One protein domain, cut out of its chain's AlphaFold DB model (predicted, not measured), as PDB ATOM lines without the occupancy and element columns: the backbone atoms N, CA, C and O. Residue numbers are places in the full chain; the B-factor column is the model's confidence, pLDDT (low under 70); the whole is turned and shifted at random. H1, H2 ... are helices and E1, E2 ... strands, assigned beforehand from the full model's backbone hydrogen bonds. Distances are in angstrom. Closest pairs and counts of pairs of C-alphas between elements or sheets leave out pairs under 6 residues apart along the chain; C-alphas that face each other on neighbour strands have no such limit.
ATOM      1  N   GLY A  33      14.099 100.089 160.097       94.44
ATOM      2  CA  GLY A  33      13.794  99.240 158.954       94.44
ATOM      3  C   GLY A  33      13.899  99.985 157.624       94.44
ATOM      4  O   GLY A  33      14.141 101.187 157.574       94.44
ATOM      5  N   ILE A  34      13.714  99.255 156.522       96.69
ATOM      6  CA  ILE A  34      13.605  99.881 155.198       96.69
ATOM      7  C   ILE A  34      12.380 100.808 155.198       96.69
ATOM      8  O   ILE A  34      11.283 100.373 155.542       96.69
ATOM      9  N   GLY A  35      12.581 102.062 154.801       97.00
ATOM     10  CA  GLY A  35      11.575 103.118 154.750       97.00
ATOM     11  C   GLY A  35      11.577 104.081 155.933       97.00
ATOM     12  O   GLY A  35      10.945 105.132 155.828       97.00
ATOM     13  N   ASP A  36      12.287 103.763 157.017       97.56
ATOM     14  CA  ASP A  36      12.412 104.665 158.160       97.56
ATOM     15  C   ASP A  36      13.286 105.882 157.806       97.56
ATOM     16  O   ASP A  36      14.231 105.744 157.021       97.56
ATOM     17  N   PRO A  37      13.009 107.073 158.365       97.38
ATOM     18  CA  PRO A  37      13.809 108.262 158.097       97.38
ATOM     19  C   PRO A  37      15.249 108.080 158.592       97.38
ATOM     20  O   PRO A  37      15.498 107.461 159.628       97.38
ATOM     21  N   CYS A  38      16.199 108.664 157.867       98.00
ATOM     22  CA  CYS A  38      17.601 108.730 158.267       98.00
ATOM     23  C   CYS A  38      18.172 110.120 157.985       98.00
ATOM     24  O   CYS A  38      17.717 110.828 157.090       98.00
ATOM     25  N   THR A  39      19.176 110.519 158.761       97.88
ATOM     26  CA  THR A  39      19.952 111.742 158.529       97.88
ATOM     27  C   THR A  39      21.311 111.374 157.934       97.88
ATOM     28  O   THR A  39      22.087 110.731 158.647       97.88
ATOM     29  N   PRO A  40      21.610 111.754 156.680       97.81
ATOM     30  CA  PRO A  40      22.903 111.479 156.059       97.81
ATOM     31  C   PRO A  40      24.080 112.077 156.841       97.81
ATOM     32  O   PRO A  40      23.949 113.158 157.420       97.81
ATOM     33  N   GLU A  41      25.234 111.411 156.829       96.94
ATOM     34  CA  GLU A  41      26.437 111.839 157.562       96.94
ATOM     35  C   GLU A  41      26.907 113.249 157.163       96.94
ATOM     36  O   GLU A  41      27.315 114.029 158.023       96.94
ATOM     37  N   ASP A  42      26.767 113.623 155.888       97.00
ATOM     38  CA  ASP A  42      27.124 114.961 155.398       97.00
ATOM     39  C   ASP A  42      26.371 116.083 156.129       97.00
ATOM     40  O   ASP A  42      26.895 117.187 156.281       97.00
ATOM     41  N   GLU A  43      25.168 115.815 156.652       97.38
ATOM     42  CA  GLU A  43      24.441 116.802 157.448       97.38
ATOM     43  C   GLU A  43      25.102 117.096 158.792       97.38
ATOM     44  O   GLU A  43      24.814 118.135 159.378       97.38
ATOM     45  N   TYR A  44      26.018 116.265 159.283       95.81
ATOM     46  CA  TYR A  44      26.752 116.566 160.512       95.81
ATOM     47  C   TYR A  44      27.886 117.579 160.307       95.81
ATOM     48  O   TYR A  44      28.520 117.987 161.277       95.81
ATOM     49  N   ARG A  45      28.104 118.028 159.066       94.06
ATOM     50  CA  ARG A  45      29.071 119.068 158.715       94.06
ATOM     51  C   ARG A  45      28.387 120.433 158.652       94.06
ATOM     52  O   ARG A  45      27.415 120.636 157.925       94.06
ATOM     53  N   GLU A  46      28.939 121.407 159.359       93.75
ATOM     54  CA  GLU A  46      28.440 122.783 159.457       93.75
ATOM     55  C   GLU A  46      28.464 123.567 158.136       93.75
ATOM     56  O   GLU A  46      27.776 124.581 157.974       93.75
ATOM     57  N   ASN A  47      29.290 123.122 157.191       92.38
ATOM     58  CA  ASN A  47      29.485 123.746 155.890       92.38
ATOM     59  C   ASN A  47      28.746 123.006 154.767       92.38
ATOM     60  O   ASN A  47      28.881 123.374 153.601       92.38
ATOM     61  N   PHE A  48      27.951 121.988 155.095       95.81
ATOM     62  CA  PHE A  48      27.128 121.296 154.116       95.81
ATOM     63  C   PHE A  48      25.849 122.091 153.827       95.81
ATOM     64  O   PHE A  48      24.957 122.213 154.665       95.81
ATOM     65  N   ALA A  49      25.752 122.627 152.608       95.62
ATOM     66  CA  ALA A  49      24.604 123.411 152.142       95.62
ATOM     67  C   ALA A  49      23.334 122.568 151.892       95.62
ATOM     68  O   ALA A  49      22.257 123.125 151.679       95.62
ATOM     69  N   GLY A  50      23.447 121.236 151.921       97.31
ATOM     70  CA  GLY A  50      22.379 120.307 151.563       97.31
ATOM     71  C   GLY A  50      22.571 119.655 150.194       97.31
ATOM     72  O   GLY A  50      23.437 120.045 149.408       97.31
ATOM     73  N   PHE A  51      21.730 118.664 149.920       97.94
ATOM     74  CA  PHE A  51      21.689 117.931 148.658       97.94
ATOM     75  C   PHE A  51      20.991 118.734 147.559       97.94
ATOM     76  O   PHE A  51      20.202 119.652 147.827       97.94
ATOM     77  N   LYS A  52      21.275 118.370 146.307       96.50
ATOM     78  CA  LYS A  52      20.596 118.915 145.127       96.50
ATOM     79  C   LYS A  52      19.545 117.940 144.620       96.50
ATOM     80  O   LYS A  52      19.764 116.737 144.593       96.50
ATOM     81  N   LEU A  53      18.446 118.470 144.087       96.19
ATOM     82  CA  LEU A  53      17.356 117.660 143.532       96.19
ATOM     83  C   LEU A  53      17.812 116.684 142.430       96.19
ATOM     84  O   LEU A  53      17.212 115.634 142.237       96.19
ATOM     85  N   THR A  54      18.871 117.021 141.702       95.12
ATOM     86  CA  THR A  54      19.448 116.192 140.635       95.12
ATOM     87  C   THR A  54      20.440 115.145 141.127       95.12
ATOM     88  O   THR A  54      20.972 114.388 140.321       95.12
ATOM     89  N   GLU A  55      20.722 115.122 142.425       94.88
ATOM     90  CA  GLU A  55      21.728 114.271 143.036       94.88
ATOM     91  C   GLU A  55      21.104 113.026 143.667       94.88
ATOM     92  O   GLU A  55      19.997 113.041 144.210       94.88
ATOM     93  N   GLU A  56      21.876 111.947 143.621       95.31
ATOM     94  CA  GLU A  56      21.632 110.709 144.341       95.31
ATOM     95  C   GLU A  56      22.834 110.462 145.253       95.31
ATOM     96  O   GLU A  56      23.980 110.444 144.788       95.31
ATOM     97  N   ASN A  57      22.584 110.230 146.539       96.81
ATOM     98  CA  ASN A  57      23.625 109.853 147.488       96.81
ATOM     99  C   ASN A  57      23.256 108.541 148.184       96.81
ATOM    100  O   ASN A  57      22.122 108.345 148.620       96.81
ATOM    101  N   ILE A  58      24.222 107.627 148.268       97.19
ATOM    102  CA  ILE A  58      24.046 106.299 148.862       97.19
ATOM    103  C   ILE A  58      25.090 106.158 149.964       97.19
ATOM    104  O   ILE A  58      26.252 105.851 149.703       97.19
ATOM    105  N   GLU A  59      24.667 106.354 151.208       96.69
ATOM    106  CA  GLU A  59      25.528 106.166 152.369       96.69
ATOM    107  C   GLU A  59      25.479 104.697 152.795       96.69
ATOM    108  O   GLU A  59      24.525 104.259 153.434       96.69
ATOM    109  N   SER A  60      26.508 103.919 152.447       94.94
ATOM    110  CA  SER A  60      26.562 102.462 152.663       94.94
ATOM    111  C   SER A  60      26.951 102.026 154.086       94.94
ATOM    112  O   SER A  60      27.124 100.830 154.344       94.94
ATOM    113  N   ARG A  61      27.120 102.974 155.020       94.88
ATOM    114  CA  ARG A  61      27.572 102.719 156.403       94.88
ATOM    115  C   ARG A  61      26.752 103.446 157.469       94.88
ATOM    116  O   ARG A  61      27.241 103.664 158.575       94.88
ATOM    117  N   SER A  62      25.488 103.733 157.183       95.56
ATOM    118  CA  SER A  62      24.619 104.432 158.123       95.56
ATOM    119  C   SER A  62      24.341 103.604 159.378       95.56
ATOM    120  O   SER A  62      23.914 102.449 159.319       95.56
ATOM    121  N   PHE A  63      24.565 104.194 160.552       94.75
ATOM    122  CA  PHE A  63      24.277 103.551 161.840       94.75
ATOM    123  C   PHE A  63      22.796 103.603 162.225       94.75
ATOM    124  O   PHE A  63      22.370 102.844 163.095       94.75
ATOM    125  N   GLN A  64      22.018 104.471 161.576       95.31
ATOM    126  CA  GLN A  64      20.583 104.620 161.818       95.31
ATOM    127  C   GLN A  64      19.798 103.470 161.175       95.31
ATOM    128  O   GLN A  64      18.849 102.957 161.761       95.31
ATOM    129  N   CYS A  65      20.257 103.006 160.011       96.69
ATOM    130  CA  CYS A  65      19.585 101.990 159.213       96.69
ATOM    131  C   CYS A  65      20.071 100.578 159.540       96.69
ATOM    132  O   CYS A  65      21.268 100.284 159.494       96.69
ATOM    133  N   LYS A  66      19.142  99.643 159.765       95.56
ATOM    134  CA  LYS A  66      19.459  98.220 159.976       95.56
ATOM    135  C   LYS A  66      20.198  97.604 158.780       95.56
ATOM    136  O   LYS A  66      21.052  96.742 158.967       95.56
ATOM    137  N   SER A  67      19.884  98.067 157.572       95.31
ATOM    138  CA  SER A  67      20.541  97.707 156.308       95.31
ATOM    139  C   SER A  67      21.900  98.374 156.093       95.31
ATOM    140  O   SER A  67      22.587  98.033 155.136       95.31
ATOM    141  N   ARG A  68      22.273  99.336 156.948       95.88
ATOM    142  CA  ARG A  68      23.413 100.249 156.783       95.88
ATOM    143  C   ARG A  68      23.317 101.222 155.611       95.88
ATOM    144  O   ARG A  68      24.275 101.945 155.383       95.88
ATOM    145  N   ILE A  69      22.193 101.280 154.901       97.12
ATOM    146  CA  ILE A  69      22.037 102.160 153.740       97.12
ATOM    147  C   ILE A  69      21.070 103.293 154.070       97.12
ATOM    148  O   ILE A  69      19.876 103.036 154.212       97.12
ATOM    149  N   CYS A  70      21.577 104.525 154.139       98.31
ATOM    150  CA  CYS A  70      20.751 105.732 154.065       98.31
ATOM    151  C   CYS A  70      20.772 106.229 152.616       98.31
ATOM    152  O   CYS A  70      21.834 106.524 152.065       98.31
ATOM    153  N   LEU A  71      19.607 106.232 151.974       98.19
ATOM    154  CA  LEU A  71      19.460 106.631 150.581       98.19
ATOM    155  C   LEU A  71      18.912 108.052 150.516       98.19
ATOM    156  O   LEU A  71      17.852 108.316 151.072       98.19
ATOM    157  N   VAL A  72      19.595 108.916 149.771       98.25
ATOM    158  CA  VAL A  72      19.114 110.229 149.339       98.25
ATOM    159  C   VAL A  72      18.786 110.127 147.855       98.25
ATOM    160  O   VAL A  72      19.680 110.009 147.018       98.25
ATOM    161  N   ASN A  73      17.501 110.137 147.523       97.06
ATOM    162  CA  ASN A  73      16.999 109.910 146.174       97.06
ATOM    163  C   ASN A  73      16.344 111.177 145.618       97.06
ATOM    164  O   ASN A  73      15.146 111.389 145.826       97.06
ATOM    165  N   HIS A  74      17.121 111.999 144.904       97.00
ATOM    166  CA  HIS A  74      16.648 113.238 144.288       97.00
ATOM    167  C   HIS A  74      15.956 114.158 145.293       97.00
ATOM    168  O   HIS A  74      14.745 114.389 145.254       97.00
ATOM    169  N   PHE A  75      16.744 114.661 146.233       97.44
ATOM    170  CA  PHE A  75      16.288 115.459 147.364       97.44
ATOM    171  C   PHE A  75      16.977 116.822 147.360       97.44
ATOM    172  O   PHE A  75      18.152 116.925 147.023       97.44
ATOM    173  N   GLN A  76      16.260 117.871 147.757       97.38
ATOM    174  CA  GLN A  76      16.829 119.207 147.900       97.38
ATOM    175  C   GLN A  76      16.890 119.634 149.364       97.38
ATOM    176  O   GLN A  76      15.880 119.601 150.064       97.38
ATOM    177  N   GLY A  77      18.046 120.157 149.776       97.38
ATOM    178  CA  GLY A  77      18.240 120.756 151.092       97.38
ATOM    179  C   GLY A  77      18.791 119.766 152.114       97.38
ATOM    180  O   GLY A  77      19.592 118.893 151.785       97.38
ATOM    181  N   ARG A  78      18.400 119.940 153.378       97.94
ATOM    182  CA  ARG A  78      18.814 119.097 154.511       97.94
ATOM    183  C   ARG A  78      17.575 118.507 155.168       97.94
ATOM    184  O   ARG A  78      16.608 119.239 155.393       97.94
ATOM    185  N   VAL A  79      17.598 117.226 155.517       97.50
ATOM    186  CA  VAL A  79      16.534 116.558 156.283       97.50
ATOM    187  C   VAL A  79      16.343 117.266 157.624       97.50
ATOM    188  O   VAL A  79      15.215 117.544 158.025       97.50
ATOM    189  N   SER A  80      17.444 117.662 158.265       96.81
ATOM    190  CA  SER A  80      17.445 118.408 159.529       96.81
ATOM    191  C   SER A  80      17.030 119.878 159.415       96.81
ATOM    192  O   SER A  80      16.858 120.537 160.440       96.81
ATOM    193  N   CYS A  81      16.862 120.417 158.201       96.75
ATOM    194  CA  CYS A  81      16.427 121.799 157.999       96.75
ATOM    195  C   CYS A  81      15.382 121.943 156.878       96.75
ATOM    196  O   CYS A  81      15.699 122.437 155.792       96.75
ATOM    197  N   PRO A  82      14.117 121.552 157.130       96.06
ATOM    198  CA  PRO A  82      13.083 121.511 156.095       96.06
ATOM    199  C   PRO A  82      12.787 122.851 155.418       96.06
ATOM    200  O   PRO A  82      12.614 122.901 154.202       96.06
ATOM    201  N   LYS A  83      12.785 123.942 156.193       95.62
ATOM    202  CA  LYS A  83      12.516 125.306 155.705       95.62
ATOM    203  C   LYS A  83      13.741 126.010 155.108       95.62
ATOM    204  O   LYS A  83      13.664 127.191 154.769       95.62
ATOM    205  N   GLY A  84      14.879 125.320 155.029       95.31
ATOM    206  CA  GLY A  84      16.138 125.917 154.604       95.31
ATOM    207  C   GLY A  84      16.579 127.104 155.470       95.31
ATOM    208  O   GLY A  84      16.030 127.377 156.538       95.31
ATOM    209  N   GLN A  85      17.595 127.820 154.996       95.31
ATOM    210  CA  GLN A  85      18.024 129.099 155.554       95.31
ATOM    211  C   GLN A  85      18.719 129.944 154.486       95.31
ATOM    212  O   GLN A  85      19.347 129.416 153.566       95.31
ATOM    213  N   GLY A  86      18.664 131.264 154.649       93.88
ATOM    214  CA  GLY A  86      19.442 132.185 153.829       93.88
ATOM    215  C   GLY A  86      20.930 132.219 154.171       93.88
ATOM    216  O   GLY A  86      21.369 131.558 155.115       93.88
ATOM    217  N   VAL A 199      20.991 127.180 152.809       96.81
ATOM    218  CA  VAL A 199      20.386 125.850 152.644       96.81
ATOM    219  C   VAL A 199      19.058 126.011 151.930       96.81
ATOM    220  O   VAL A 199      18.175 126.701 152.434       96.81
ATOM    221  N   CYS A 200      18.890 125.362 150.781       97.12
ATOM    222  CA  CYS A 200      17.604 125.352 150.090       97.12
ATOM    223  C   CYS A 200      16.524 124.682 150.943       97.12
ATOM    224  O   CYS A 200      16.776 123.652 151.568       97.12
ATOM    225  N   SER A 201      15.310 125.232 150.920       96.62
ATOM    226  CA  SER A 201      14.143 124.529 151.456       96.62
ATOM    227  C   SER A 201      13.893 123.227 150.709       96.62
ATOM    228  O   SER A 201      14.160 123.117 149.504       96.62
ATOM    229  N   GLN A 202      13.312 122.272 151.426       96.56
ATOM    230  CA  GLN A 202      12.809 121.046 150.831       96.56
ATOM    231  C   GLN A 202      11.638 121.349 149.890       96.56
ATOM    232  O   GLN A 202      10.901 122.329 150.059       96.56
ATOM    233  N   CYS A 203      11.464 120.486 148.894       96.44
ATOM    234  CA  CYS A 203      10.268 120.492 148.066       96.44
ATOM    235  C   CYS A 203       9.035 120.167 148.919       96.44
ATOM    236  O   CYS A 203       9.128 119.446 149.911       96.44
ATOM    237  N   ALA A 204       7.873 120.688 148.533       94.44
ATOM    238  CA  ALA A 204       6.622 120.408 149.226       94.44
ATOM    239  C   ALA A 204       6.293 118.905 149.218       94.44
ATOM    240  O   ALA A 204       6.612 118.195 148.264       94.44
ATOM    241  N   ALA A 205       5.625 118.410 150.260       93.44
ATOM    242  CA  ALA A 205       5.358 116.978 150.427       93.44
ATOM    243  C   ALA A 205       4.551 116.349 149.270       93.44
ATOM    244  O   ALA A 205       4.718 115.172 148.958       93.44
ATOM    245  N   ASP A 206       3.715 117.126 148.576       93.56
ATOM    246  CA  ASP A 206       2.942 116.667 147.414       93.56
ATOM    247  C   ASP A 206       3.802 116.410 146.160       93.56
ATOM    248  O   ASP A 206       3.366 115.711 145.243       93.56
ATOM    249  N   SER A 207       5.045 116.904 146.136       94.56
ATOM    250  CA  SER A 207       6.049 116.550 145.123       94.56
ATOM    251  C   SER A 207       6.646 115.152 145.318       94.56
ATOM    252  O   SER A 207       7.188 114.576 144.362       94.56
ATOM    253  N   TYR A 208       6.547 114.602 146.536       96.06
ATOM    254  CA  TYR A 208       7.277 113.421 147.011       96.06
ATOM    255  C   TYR A 208       8.811 113.580 146.991       96.06
ATOM    256  O   TYR A 208       9.532 112.590 146.873       96.06
ATOM    257  N   ARG A 209       9.314 114.822 147.050       96.31
ATOM    258  CA  ARG A 209      10.749 115.180 147.108       96.31
ATOM    259  C   ARG A 209      11.140 115.860 148.425       96.31
ATOM    260  O   ARG A 209      12.181 116.507 148.504       96.31
ATOM    261  N   ASP A 210      10.296 115.738 149.439       96.19
ATOM    262  CA  ASP A 210      10.585 116.070 150.831       96.19
ATOM    263  C   ASP A 210      11.390 114.951 151.512       96.19
ATOM    264  O   ASP A 210      11.521 113.841 150.983       96.19
ATOM    265  N   GLY A 211      11.934 115.235 152.699       96.56
ATOM    266  CA  GLY A 211      12.796 114.308 153.437       96.56
ATOM    267  C   GLY A 211      12.152 112.939 153.657       96.56
ATOM    268  O   GLY A 211      12.775 111.924 153.374       96.56
ATOM    269  N   ASP A 212      10.871 112.893 154.031       96.50
ATOM    270  CA  ASP A 212      10.167 111.643 154.357       96.50
ATOM    271  C   ASP A 212       9.965 110.707 153.147       96.50
ATOM    272  O   ASP A 212       9.779 109.489 153.294       96.50
ATOM    273  N   ASN A 213       9.970 111.253 151.928       97.25
ATOM    274  CA  ASN A 213       9.743 110.496 150.694       97.25
ATOM    275  C   ASN A 213      10.998 110.316 149.842       97.25
ATOM    276  O   ASN A 213      10.992 109.463 148.952       97.25
ATOM    277  N   ALA A 214      12.055 111.080 150.110       97.62
ATOM    278  CA  ALA A 214      13.290 111.059 149.334       97.62
ATOM    279  C   ALA A 214      14.531 110.666 150.150       97.62
ATOM    280  O   ALA A 214      15.528 110.289 149.537       97.62
ATOM    281  N   VAL A 215      14.481 110.706 151.488       98.38
ATOM    282  CA  VAL A 215      15.610 110.341 152.358       98.38
ATOM    283  C   VAL A 215      15.194 109.334 153.424       98.38
ATOM    284  O   VAL A 215      14.504 109.654 154.389       98.38
ATOM    285  N   TYR A 216      15.610 108.086 153.246       98.44
ATOM    286  CA  TYR A 216      15.207 106.995 154.130       98.44
ATOM    287  C   TYR A 216      16.185 105.828 154.083       98.44
ATOM    288  O   TYR A 216      16.985 105.661 153.158       98.44
ATOM    289  N   CYS A 217      16.082 104.974 155.091       98.50
ATOM    290  CA  CYS A 217      16.771 103.706 155.134       98.50
ATOM    291  C   CYS A 217      16.315 102.832 153.967       98.50
ATOM    292  O   CYS A 217      15.153 102.447 153.879       98.50
ATOM    293  N   SER A 218      17.224 102.507 153.058       98.00
ATOM    294  CA  SER A 218      16.946 101.635 151.915       98.00
ATOM    295  C   SER A 218      17.766 100.356 152.034       98.00
ATOM    296  O   SER A 218      18.358 100.068 153.069       98.00
ATOM    297  N   CYS A 219      17.772  99.537 151.001       97.25
ATOM    298  CA  CYS A 219      18.578  98.342 150.923       97.25
ATOM    299  C   CYS A 219      18.885  98.020 149.460       97.25
ATOM    300  O   CYS A 219      18.061  98.288 148.584       97.25
ATOM    301  N   ARG A 220      20.066  97.450 149.204       97.00
ATOM    302  CA  ARG A 220      20.451  96.961 147.882       97.00
ATOM    303  C   ARG A 220      19.694  95.668 147.573       97.00
ATOM    304  O   ARG A 220      19.803  94.688 148.308       97.00
ATOM    305  N   CYS A 221      18.946  95.675 146.481       97.31
ATOM    306  CA  CYS A 221      18.047  94.588 146.082       97.31
ATOM    307  C   CYS A 221      18.432  93.951 144.738       97.31
ATOM    308  O   CYS A 221      17.794  92.998 144.309       97.31
ATOM    309  N   GLY A 222      19.468  94.467 144.073       95.94
ATOM    310  CA  GLY A 222      20.032  93.865 142.869       95.94
ATOM    311  C   GLY A 222      21.259  94.617 142.357       95.94
ATOM    312  O   GLY A 222      21.598  95.705 142.836       95.94
ATOM    313  N   VAL A 223      21.923  94.034 141.363       95.81
ATOM    314  CA  VAL A 223      23.014  94.677 140.616       95.81
ATOM    315  C   VAL A 223      22.485  95.688 139.593       95.81
ATOM    316  O   VAL A 223      21.278  95.776 139.355       95.81
ATOM    317  N   ALA A 224      23.387  96.483 139.013       95.31
ATOM    318  CA  ALA A 224      23.054  97.386 137.912       95.31
ATOM    319  C   ALA A 224      22.543  96.608 136.693       95.31
ATOM    320  O   ALA A 224      22.844  95.427 136.518       95.31
ATOM    321  N   GLU A 225      21.732  97.251 135.858       94.75
ATOM    322  CA  GLU A 225      21.188  96.594 134.673       94.75
ATOM    323  C   GLU A 225      22.305  96.153 133.721       94.75
ATOM    324  O   GLU A 225      23.156  96.944 133.323       94.75
ATOM    325  N   GLY A 226      22.280  94.873 133.333       93.25
ATOM    326  CA  GLY A 226      23.279  94.277 132.445       93.25
ATOM    327  C   GLY A 226      24.507  93.689 133.145       93.25
ATOM    328  O   GLY A 226      25.338  93.102 132.461       93.25
ATOM    329  N   GLU A 227      24.605  93.802 134.471       94.06
ATOM    330  CA  GLU A 227      25.656  93.160 135.264       94.06
ATOM    331  C   GLU A 227      25.227  91.772 135.759       94.06
ATOM    332  O   GLU A 227      24.037  91.495 135.934       94.06
ATOM    333  N   GLU A 228      26.206  90.900 135.997       93.38
ATOM    334  CA  GLU A 228      25.978  89.596 136.626       93.38
ATOM    335  C   GLU A 228      25.866  89.752 138.150       93.38
ATOM    336  O   GLU A 228      26.573  90.553 138.767       93.38
ATOM    337  N   GLU A 229      24.959  88.995 138.768       92.06
ATOM    338  CA  GLU A 229      24.838  88.953 140.225       92.06
ATOM    339  C   GLU A 229      26.043  88.229 140.841       92.06
ATOM    340  O   GLU A 229      26.485  87.193 140.348       92.06
ATOM    341  N   ASP A 230      26.581  88.781 141.931       87.19
ATOM    342  CA  ASP A 230      27.602  88.110 142.738       87.19
ATOM    343  C   ASP A 230      26.903  87.169 143.725       87.19
ATOM    344  O   ASP A 230      26.235  87.632 144.652       87.19
ATOM    345  N   ASP A 231      27.090  85.858 143.550       89.62
ATOM    346  CA  ASP A 231      26.543  84.808 144.423       89.62
ATOM    347  C   ASP A 231      26.918  84.989 145.910       89.62
ATOM    348  O   ASP A 231      26.273  84.426 146.797       89.62
ATOM    349  N   ASN A 232      27.976  85.748 146.207       90.31
ATOM    350  CA  ASN A 232      28.431  86.020 147.566       90.31
ATOM    351  C   ASN A 232      27.823  87.305 148.165       90.31
ATOM    352  O   ASN A 232      28.055  87.614 149.340       90.31
ATOM    353  N   PHE A 233      27.048  88.066 147.386       90.38
ATOM    354  CA  PHE A 233      26.367  89.270 147.846       90.38
ATOM    355  C   PHE A 233      24.914  88.971 148.233       90.38
ATOM    356  O   PHE A 233      24.127  88.444 147.455       90.38
ATOM    357  N   ASN A 234      24.524  89.359 149.450       91.81
ATOM    358  CA  ASN A 234      23.152  89.176 149.922       91.81
ATOM    359  C   ASN A 234      22.302  90.398 149.559       91.81
ATOM    360  O   ASN A 234      22.388  91.435 150.222       91.81
ATOM    361  N   PHE A 235      21.469  90.267 148.530       95.31
ATOM    362  CA  PHE A 235      20.416  91.234 148.227       95.31
ATOM    363  C   PHE A 235      19.224  91.038 149.167       95.31
ATOM    364  O   PHE A 235      18.926  89.919 149.587       95.31
ATOM    365  N   CYS A 236      18.534  92.122 149.514       96.50
ATOM    366  CA  CYS A 236      17.267  92.014 150.232       96.50
ATOM    367  C   CYS A 236      16.073  91.974 149.282       96.50
ATOM    368  O   CYS A 236      16.095  92.527 148.183       96.50
ATOM    369  N   GLU A 237      14.983  91.409 149.786       97.56
ATOM    370  CA  GLU A 237      13.658  91.610 149.220       97.56
ATOM    371  C   GLU A 237      13.098  92.951 149.706       97.56
ATOM    372  O   GLU A 237      13.125  93.258 150.904       97.56
ATOM    373  N   CYS A 238      12.600  93.765 148.777       98.12
ATOM    374  CA  CYS A 238      11.967  95.028 149.132       98.12
ATOM    375  C   CYS A 238      10.621  94.774 149.828       98.12
ATOM    376  O   CYS A 238       9.846  93.940 149.356       98.12
ATOM    377  N   PRO A 239      10.325  95.477 150.938       97.50
ATOM    378  CA  PRO A 239       9.060  95.317 151.642       97.50
ATOM    379  C   PRO A 239       7.888  95.904 150.840       97.50
ATOM    380  O   PRO A 239       8.074  96.584 149.830       97.50
ATOM    381  N   ASP A 240       6.668  95.686 151.334       96.62
ATOM    382  CA  ASP A 240       5.461  96.278 150.755       96.62
ATOM    383  C   ASP A 240       5.598  97.801 150.601       96.62
ATOM    384  O   ASP A 240       6.085  98.497 151.494       96.62
ATOM    385  N   ASN A 241       5.099  98.328 149.482       96.69
ATOM    386  CA  ASN A 241       5.226  99.730 149.060       96.69
ATOM    387  C   ASN A 241       6.630 100.169 148.627       96.69
ATOM    388  O   ASN A 241       6.864 101.370 148.475       96.69
ATOM    389  N   PHE A 242       7.535  99.226 148.371       98.25
ATOM    390  CA  PHE A 242       8.826  99.489 147.746       98.25
ATOM    391  C   PHE A 242       9.004  98.658 146.476       98.25
ATOM    392  O   PHE A 242       8.457  97.567 146.333       98.25
ATOM    393  N   GLU A 243       9.795  99.185 145.550       97.75
ATOM    394  CA  GLU A 243      10.177  98.537 144.302       97.75
ATOM    395  C   GLU A 243      11.697  98.515 144.175       97.75
ATOM    396  O   GLU A 243      12.371  99.485 144.521       97.75
ATOM    397  N   CYS A 244      12.234  97.414 143.654       97.81
ATOM    398  CA  CYS A 244      13.652  97.310 143.354       97.81
ATOM    399  C   CYS A 244      13.981  98.046 142.046       97.81
ATOM    400  O   CYS A 244      13.791  97.492 140.962       97.81
ATOM    401  N   LYS A 245      14.471  99.290 142.144       97.31
ATOM    402  CA  LYS A 245      14.809 100.136 140.985       97.31
ATOM    403  C   LYS A 245      16.292 100.447 140.919       97.31
ATOM    404  O   LYS A 245      16.948 100.602 141.946       97.31
ATOM    405  N   GLU A 246      16.807 100.565 139.698       96.00
ATOM    406  CA  GLU A 246      18.164 101.054 139.469       96.00
ATOM    407  C   GLU A 246      18.215 102.548 139.784       96.00
ATOM    408  O   GLU A 246      17.458 103.326 139.213       96.00
ATOM    409  N   ILE A 247      19.097 102.918 140.710       94.38
ATOM    410  CA  ILE A 247      19.382 104.319 141.037       94.38
ATOM    411  C   ILE A 247      20.663 104.718 140.317       94.38
ATOM    412  O   ILE A 247      20.663 105.562 139.430       94.38
ATOM    413  N   ARG A 248      21.749 103.978 140.565       92.25
ATOM    414  CA  ARG A 248      23.061 104.318 140.022       92.25
ATOM    415  C   ARG A 248      23.518 103.311 138.976       92.25
ATOM    416  O   ARG A 248      23.935 102.202 139.313       92.25
ATOM    417  N   LYS A 249      23.491 103.738 137.713       93.31
ATOM    418  CA  LYS A 249      24.008 102.975 136.567       93.31
ATOM    419  C   LYS A 249      25.501 102.707 136.703       93.31
ATOM    420  O   LYS A 249      26.261 103.590 137.112       93.31
ATOM    421  N   ASN A 250      25.941 101.527 136.275       91.88
ATOM    422  CA  ASN A 250      27.362 101.276 136.091       91.88
ATOM    423  C   ASN A 250      27.840 101.893 134.768       91.88
ATOM    424  O   ASN A 250      27.598 101.360 133.691       91.88
ATOM    425  N   VAL A 251      28.527 103.032 134.851       91.56
ATOM    426  CA  VAL A 251      29.143 103.699 133.688       91.56
ATOM    427  C   VAL A 251      30.660 103.475 133.618       91.56
ATOM    428  O   VAL A 251      31.356 104.185 132.897       91.56
ATOM    429  N   GLY A 252      31.188 102.517 134.390       88.88
ATOM    430  CA  GLY A 252      32.626 102.244 134.486       88.88
ATOM    431  C   GLY A 252      33.421 103.322 135.234       88.88
ATOM    432  O   GLY A 252      34.645 103.358 135.131       88.88
ATOM    433  N   LEU A 253      32.740 104.209 135.967       83.88
ATOM    434  CA  LEU A 253      33.339 105.273 136.771       83.88
ATOM    435  C   LEU A 253      32.784 105.220 138.197       83.88
ATOM    436  O   LEU A 253      31.569 105.168 138.391       83.88
ATOM    437  N   GLY A 254      33.675 105.301 139.186       84.69
ATOM    438  CA  GLY A 254      33.322 105.297 140.607       84.69
ATOM    439  C   GLY A 254      33.369 103.913 141.252       84.69
ATOM    440  O   GLY A 254      33.936 102.969 140.705       84.69
ATOM    441  N   ASP A 255      32.808 103.818 142.455       85.56
ATOM    442  CA  ASP A 255      32.778 102.581 143.227       85.56
ATOM    443  C   ASP A 255      31.669 101.647 142.713       85.56
ATOM    444  O   ASP A 255      30.475 101.940 142.793       85.56
ATOM    445  N   VAL A 256      32.076 100.497 142.182       85.31
ATOM    446  CA  VAL A 256      31.179  99.445 141.680       85.31
ATOM    447  C   VAL A 256      30.337  98.799 142.785       85.31
ATOM    448  O   VAL A 256      29.347  98.129 142.505       85.31
ATOM    449  N   GLN A 257      30.701  98.983 144.055       86.50
ATOM    450  CA  GLN A 257      29.950  98.428 145.179       86.50
ATOM    451  C   GLN A 257      28.668  99.212 145.474       86.50
ATOM    452  O   GLN A 257      27.740  98.646 146.050       86.50
ATOM    453  N   ILE A 258      28.591 100.482 145.059       90.88
ATOM    454  CA  ILE A 258      27.407 101.330 145.259       90.88
ATOM    455  C   ILE A 258      26.521 101.433 144.012       90.88
ATOM    456  O   ILE A 258      25.402 101.941 144.107       90.88
ATOM    457  N   THR A 259      26.966 100.938 142.852       93.75
ATOM    458  CA  THR A 259      26.117 100.851 141.657       93.75
ATOM    459  C   THR A 259      25.063  99.753 141.813       93.75
ATOM    460  O   THR A 259      25.275  98.733 142.479       93.75
ATOM    461  N   GLY A 260      23.898  99.959 141.204       95.44
ATOM    462  CA  GLY A 260      22.845  98.954 141.135       95.44
ATOM    463  C   GLY A 260      21.485  99.392 141.649       95.44
ATOM    464  O   GLY A 260      21.115 100.570 141.589       95.44
ATOM    465  N   LYS A 261      20.715  98.393 142.091       97.00
ATOM    466  CA  LYS A 261      19.301  98.537 142.419       97.00
ATOM    467  C   LYS A 261      19.072  98.610 143.916       97.00
ATOM    468  O   LYS A 261      19.659  97.852 144.691       97.00
ATOM    469  N   TYR A 262      18.168  99.499 144.302       97.88
ATOM    470  CA  TYR A 262      17.800  99.755 145.686       97.88
ATOM    471  C   TYR A 262      16.284  99.750 145.846       97.88
ATOM    472  O   TYR A 262      15.540  99.962 144.889       97.88
ATOM    473  N   CYS A 263      15.821  99.497 147.066       98.31
ATOM    474  CA  CYS A 263      14.404  99.571 147.390       98.31
ATOM    475  C   CYS A 263      13.944 101.030 147.427       98.31
ATOM    476  O   CYS A 263      14.293 101.774 148.347       98.31
ATOM    477  N   ILE A 264      13.139 101.420 146.441       97.94
ATOM    478  CA  ILE A 264      12.584 102.765 146.287       97.94
ATOM    479  C   ILE A 264      11.106 102.754 146.639       97.94
ATOM    480  O   ILE A 264      10.364 101.890 146.176       97.94
ATOM    481  N   LYS A 265      10.671 103.718 147.451       97.88
ATOM    482  CA  LYS A 265       9.263 103.884 147.823       97.88
ATOM    483  C   LYS A 265       8.402 104.049 146.556       97.88
ATOM    484  O   LYS A 265       8.720 104.820 145.649       97.88
ATOM    485  N   LEU A 266       7.310 103.295 146.459       97.44
ATOM    486  CA  LEU A 266       6.417 103.340 145.300       97.44
ATOM    487  C   LEU A 266       5.827 104.743 145.115       97.44
ATOM    488  O   LEU A 266       5.479 105.428 146.075       97.44
ATOM    489  N   GLY A 267       5.701 105.176 143.860       95.06
ATOM    490  CA  GLY A 267       5.182 106.503 143.511       95.06
ATOM    491  C   GLY A 267       6.191 107.647 143.674       95.06
ATOM    492  O   GLY A 267       5.959 108.731 143.135       95.06
ATOM    493  N   THR A 268       7.343 107.407 144.310       96.06
ATOM    494  CA  THR A 268       8.409 108.403 144.503       96.06
ATOM    495  C   THR A 268       9.519 108.278 143.460       96.06
ATOM    496  O   THR A 268      10.671 108.603 143.742       96.06
ATOM    497  N   GLU A 269       9.215 107.844 142.240       92.44
ATOM    498  CA  GLU A 269      10.180 107.840 141.133       92.44
ATOM    499  C   GLU A 269      10.514 109.265 140.687       92.44
ATOM    500  O   GLU A 269       9.624 110.111 140.538       92.44
ATOM    501  N   PHE A 270      11.798 109.569 140.528       93.56
ATOM    502  CA  PHE A 270      12.210 110.848 139.976       93.56
ATOM    503  C   PHE A 270      12.008 110.840 138.463       93.56
ATOM    504  O   PHE A 270      12.346 109.876 137.787       93.56
ATOM    505  N   VAL A 271      11.399 111.908 137.953       91.25
ATOM    506  CA  VAL A 271      11.112 112.064 136.521       91.25
ATOM    507  C   VAL A 271      11.955 113.211 135.989       91.25
ATOM    508  O   VAL A 271      12.735 113.028 135.061       91.25
ATOM    509  N   ASP A 272      11.825 114.375 136.623       93.69
ATOM    510  CA  ASP A 272      12.602 115.570 136.331       93.69
ATOM    511  C   ASP A 272      12.531 116.578 137.497       93.69
ATOM    512  O   ASP A 272      11.813 116.392 138.487       93.69
ATOM    513  N   GLU A 273      13.282 117.668 137.355       91.62
ATOM    514  CA  GLU A 273      13.409 118.753 138.331       91.62
ATOM    515  C   GLU A 273      12.116 119.561 138.540       91.62
ATOM    516  O   GLU A 273      11.930 120.176 139.594       91.62
ATOM    517  N   THR A 274      11.193 119.563 137.568       90.56
ATOM    518  CA  THR A 274       9.943 120.341 137.661       90.56
ATOM    519  C   THR A 274       9.030 119.809 138.759       90.56
ATOM    520  O   THR A 274       8.201 120.544 139.301       90.56
ATOM    521  N   ARG A 275       9.245 118.549 139.157       89.50
ATOM    522  CA  ARG A 275       8.478 117.868 140.194       89.50
ATOM    523  C   ARG A 275       8.551 118.547 141.557       89.50
ATOM    524  O   ARG A 275       7.577 118.444 142.288       89.50
ATOM    525  N   CYS A 276       9.630 119.266 141.885       91.75
ATOM    526  CA  CYS A 276       9.735 119.985 143.163       91.75
ATOM    527  C   CYS A 276       8.588 120.984 143.370       91.75
ATOM    528  O   CYS A 276       8.108 121.136 144.488       91.75
ATOM    529  N   ASN A 277       8.111 121.602 142.278       89.69
ATOM    530  CA  ASN A 277       6.977 122.524 142.213       89.69
ATOM    531  C   ASN A 277       7.074 123.735 143.164       89.69
ATOM    532  O   ASN A 277       7.429 124.837 142.738       89.69
ATOM    533  N   THR A 278       6.785 123.535 144.449       93.38
ATOM    534  CA  THR A 278       6.779 124.577 145.479       93.38
ATOM    535  C   THR A 278       7.702 124.237 146.641       93.38
ATOM    536  O   THR A 278       7.935 123.068 146.939       93.38
ATOM    537  N   VAL A 279       8.220 125.266 147.309       93.38
ATOM    538  CA  VAL A 279       9.014 125.130 148.536       93.38
ATOM    539  C   VAL A 279       8.439 126.007 149.646       93.38
ATOM    540  O   VAL A 279       7.901 127.090 149.381       93.38
ATOM    541  N   GLN A 280       8.548 125.536 150.891       89.75
ATOM    542  CA  GLN A 280       8.124 126.261 152.091       89.75
ATOM    543  C   GLN A 280       9.353 126.718 152.876       89.75
ATOM    544  O   GLN A 280       9.970 125.912 153.565       89.75
ATOM    545  N   GLY A 281       9.692 128.006 152.796       92.62
ATOM    546  CA  GLY A 281      10.828 128.585 153.513       92.62
ATOM    547  C   GLY A 281      11.783 129.344 152.599       92.62
ATOM    548  O   GLY A 281      11.364 129.987 151.635       92.62
ATOM    549  N   TRP A 282      13.076 129.300 152.917       94.06
ATOM    550  CA  TRP A 282      14.089 129.991 152.137       94.06
ATOM    551  C   TRP A 282      14.265 129.394 150.734       94.06
ATOM    552  O   TRP A 282      14.411 128.180 150.555       94.06
ATOM    553  N   TRP A 283      14.316 130.276 149.741       94.06
ATOM    554  CA  TRP A 283      14.569 129.955 148.344       94.06
ATOM    555  C   TRP A 283      15.586 130.947 147.773       94.06
ATOM    556  O   TRP A 283      15.451 132.160 147.949       94.06
ATOM    557  N   GLY A 284      16.602 130.421 147.093       91.75
ATOM    558  CA  GLY A 284      17.639 131.192 146.414       91.75
ATOM    559  C   GLY A 284      17.839 130.740 144.965       91.75
ATOM    560  O   GLY A 284      17.247 129.747 144.544       91.75
ATOM    561  N   PRO A 285      18.694 131.432 144.189       92.25
ATOM    562  CA  PRO A 285      18.894 131.161 142.761       92.25
ATOM    563  C   PRO A 285      19.359 129.738 142.427       92.25
ATOM    564  O   PRO A 285      19.164 129.277 141.307       92.25
ATOM    565  N   GLN A 286      19.995 129.055 143.380       91.44
ATOM    566  CA  GLN A 286      20.456 127.676 143.238       91.44
ATOM    567  C   GLN A 286      19.407 126.621 143.626       91.44
ATOM    568  O   GLN A 286      19.696 125.430 143.534       91.44
ATOM    569  N   CYS A 287      18.230 127.039 144.100       94.94
ATOM    570  CA  CYS A 287      17.176 126.148 144.570       94.94
ATOM    571  C   CYS A 287      16.130 125.894 143.477       94.94
ATOM    572  O   CYS A 287      15.663 126.813 142.805       94.94
ATOM    573  N   PHE A 288      15.711 124.641 143.354       93.31
ATOM    574  CA  PHE A 288      14.582 124.208 142.542       93.31
ATOM    575  C   PHE A 288      13.244 124.548 143.210       93.31
ATOM    576  O   PHE A 288      13.155 124.690 144.433       93.31
ATOM    577  N   GLY A 289      12.201 124.640 142.381       90.94
ATOM    578  CA  GLY A 289      10.843 124.991 142.794       90.94
ATOM    579  C   GLY A 289      10.589 126.499 142.850       90.94
ATOM    580  O   GLY A 289      11.426 127.318 142.470       90.94
ATOM    581  N   THR A 290       9.392 126.861 143.306       87.81
ATOM    582  CA  THR A 290       8.947 128.248 143.497       87.81
ATOM    583  C   THR A 290       8.556 128.484 144.953       87.81
ATOM    584  O   THR A 290       7.960 127.617 145.594       87.81
ATOM    585  N   ALA A 291       8.912 129.645 145.506       85.69
ATOM    586  CA  ALA A 291       8.560 129.979 146.882       85.69
ATOM    587  C   ALA A 291       7.037 130.124 147.033       85.69
ATOM    588  O   ALA A 291       6.383 130.794 146.230       85.69
ATOM    589  N   THR A 292       6.485 129.513 148.079       83.50
ATOM    590  CA  THR A 292       5.107 129.768 148.517       83.50
ATOM    591  C   THR A 292       5.122 130.832 149.606       83.50
ATOM    592  O   THR A 292       5.892 130.725 150.558       83.50
ATOM    593  N   ASN A 293       4.331 131.892 149.413       65.31
ATOM    594  CA  ASN A 293       4.140 132.940 150.421       65.31
ATOM    595  C   ASN A 293       3.239 132.458 151.558       65.31
ATOM    596  O   ASN A 293       2.283 131.706 151.256       65.31
TER     597      ASN A 293
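Overview. This is residues 33 to 86 and 199 to 293 of the 293 residues of an uncharacterized protein of Deltaproteobacteria bacterium (UniProt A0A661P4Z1). With little regular structure, this is a sandwich of two small antiparallel sheets, E1-E2-E3 and E4-E6-E5, strands crossed at 90 degrees, between loops 223 to 241 and 277 to 293 at opposite ends. Of 149 printed residues, 41 are in named elements, mixed: H1, E1, E2, H2, E3, E4, E5, E6, H3. It is compact, radius of gyration of the C-alphas 15.4 A, spanning 53 by 31 by 29 A.

Along the chain. H1 is residues 41 to 44, from C-alpha 41 at (26.437, 111.839, 157.562); E1 56 to 59; E2 69 to 73; H2 211 to 214; E3 215 to 218; E4 220 to 222; E5 242 to 248, 16.9 A; E6 260 to 265, 15.9 A; H3 273 to 276, to C-alpha 276 at (9.735, 119.985, 143.163).

Arrangement. Within hydrogen-bond range are N 57 and O 72, 3.0 A, in hairpin E1 and E2; N 71 and O 216, 2.9 A, between E2 and E3; N 261 and O 222, 2.9 A, between E4 and E6; N 245 and O 262, 3.0 A, in hairpin E5 and E6. E3 runs on into E4 at 62 degrees. The closest C-alphas of E3 and E6, Ser 218 and Cys 263, are 5.6 A apart. H2 only grazes E1-E2-E3; H1 and H3 are on neither sheet. The helices are too short for O i to N i+4 pairs.

Size, cuts and confidence. Residues 87 to 198 are not printed; C-alphas 86 and 199 are 6.5 A apart. Links H1 to E1, E4 to E5 and E5 to E6 are long. Residue 293 alone has pLDDT under 70.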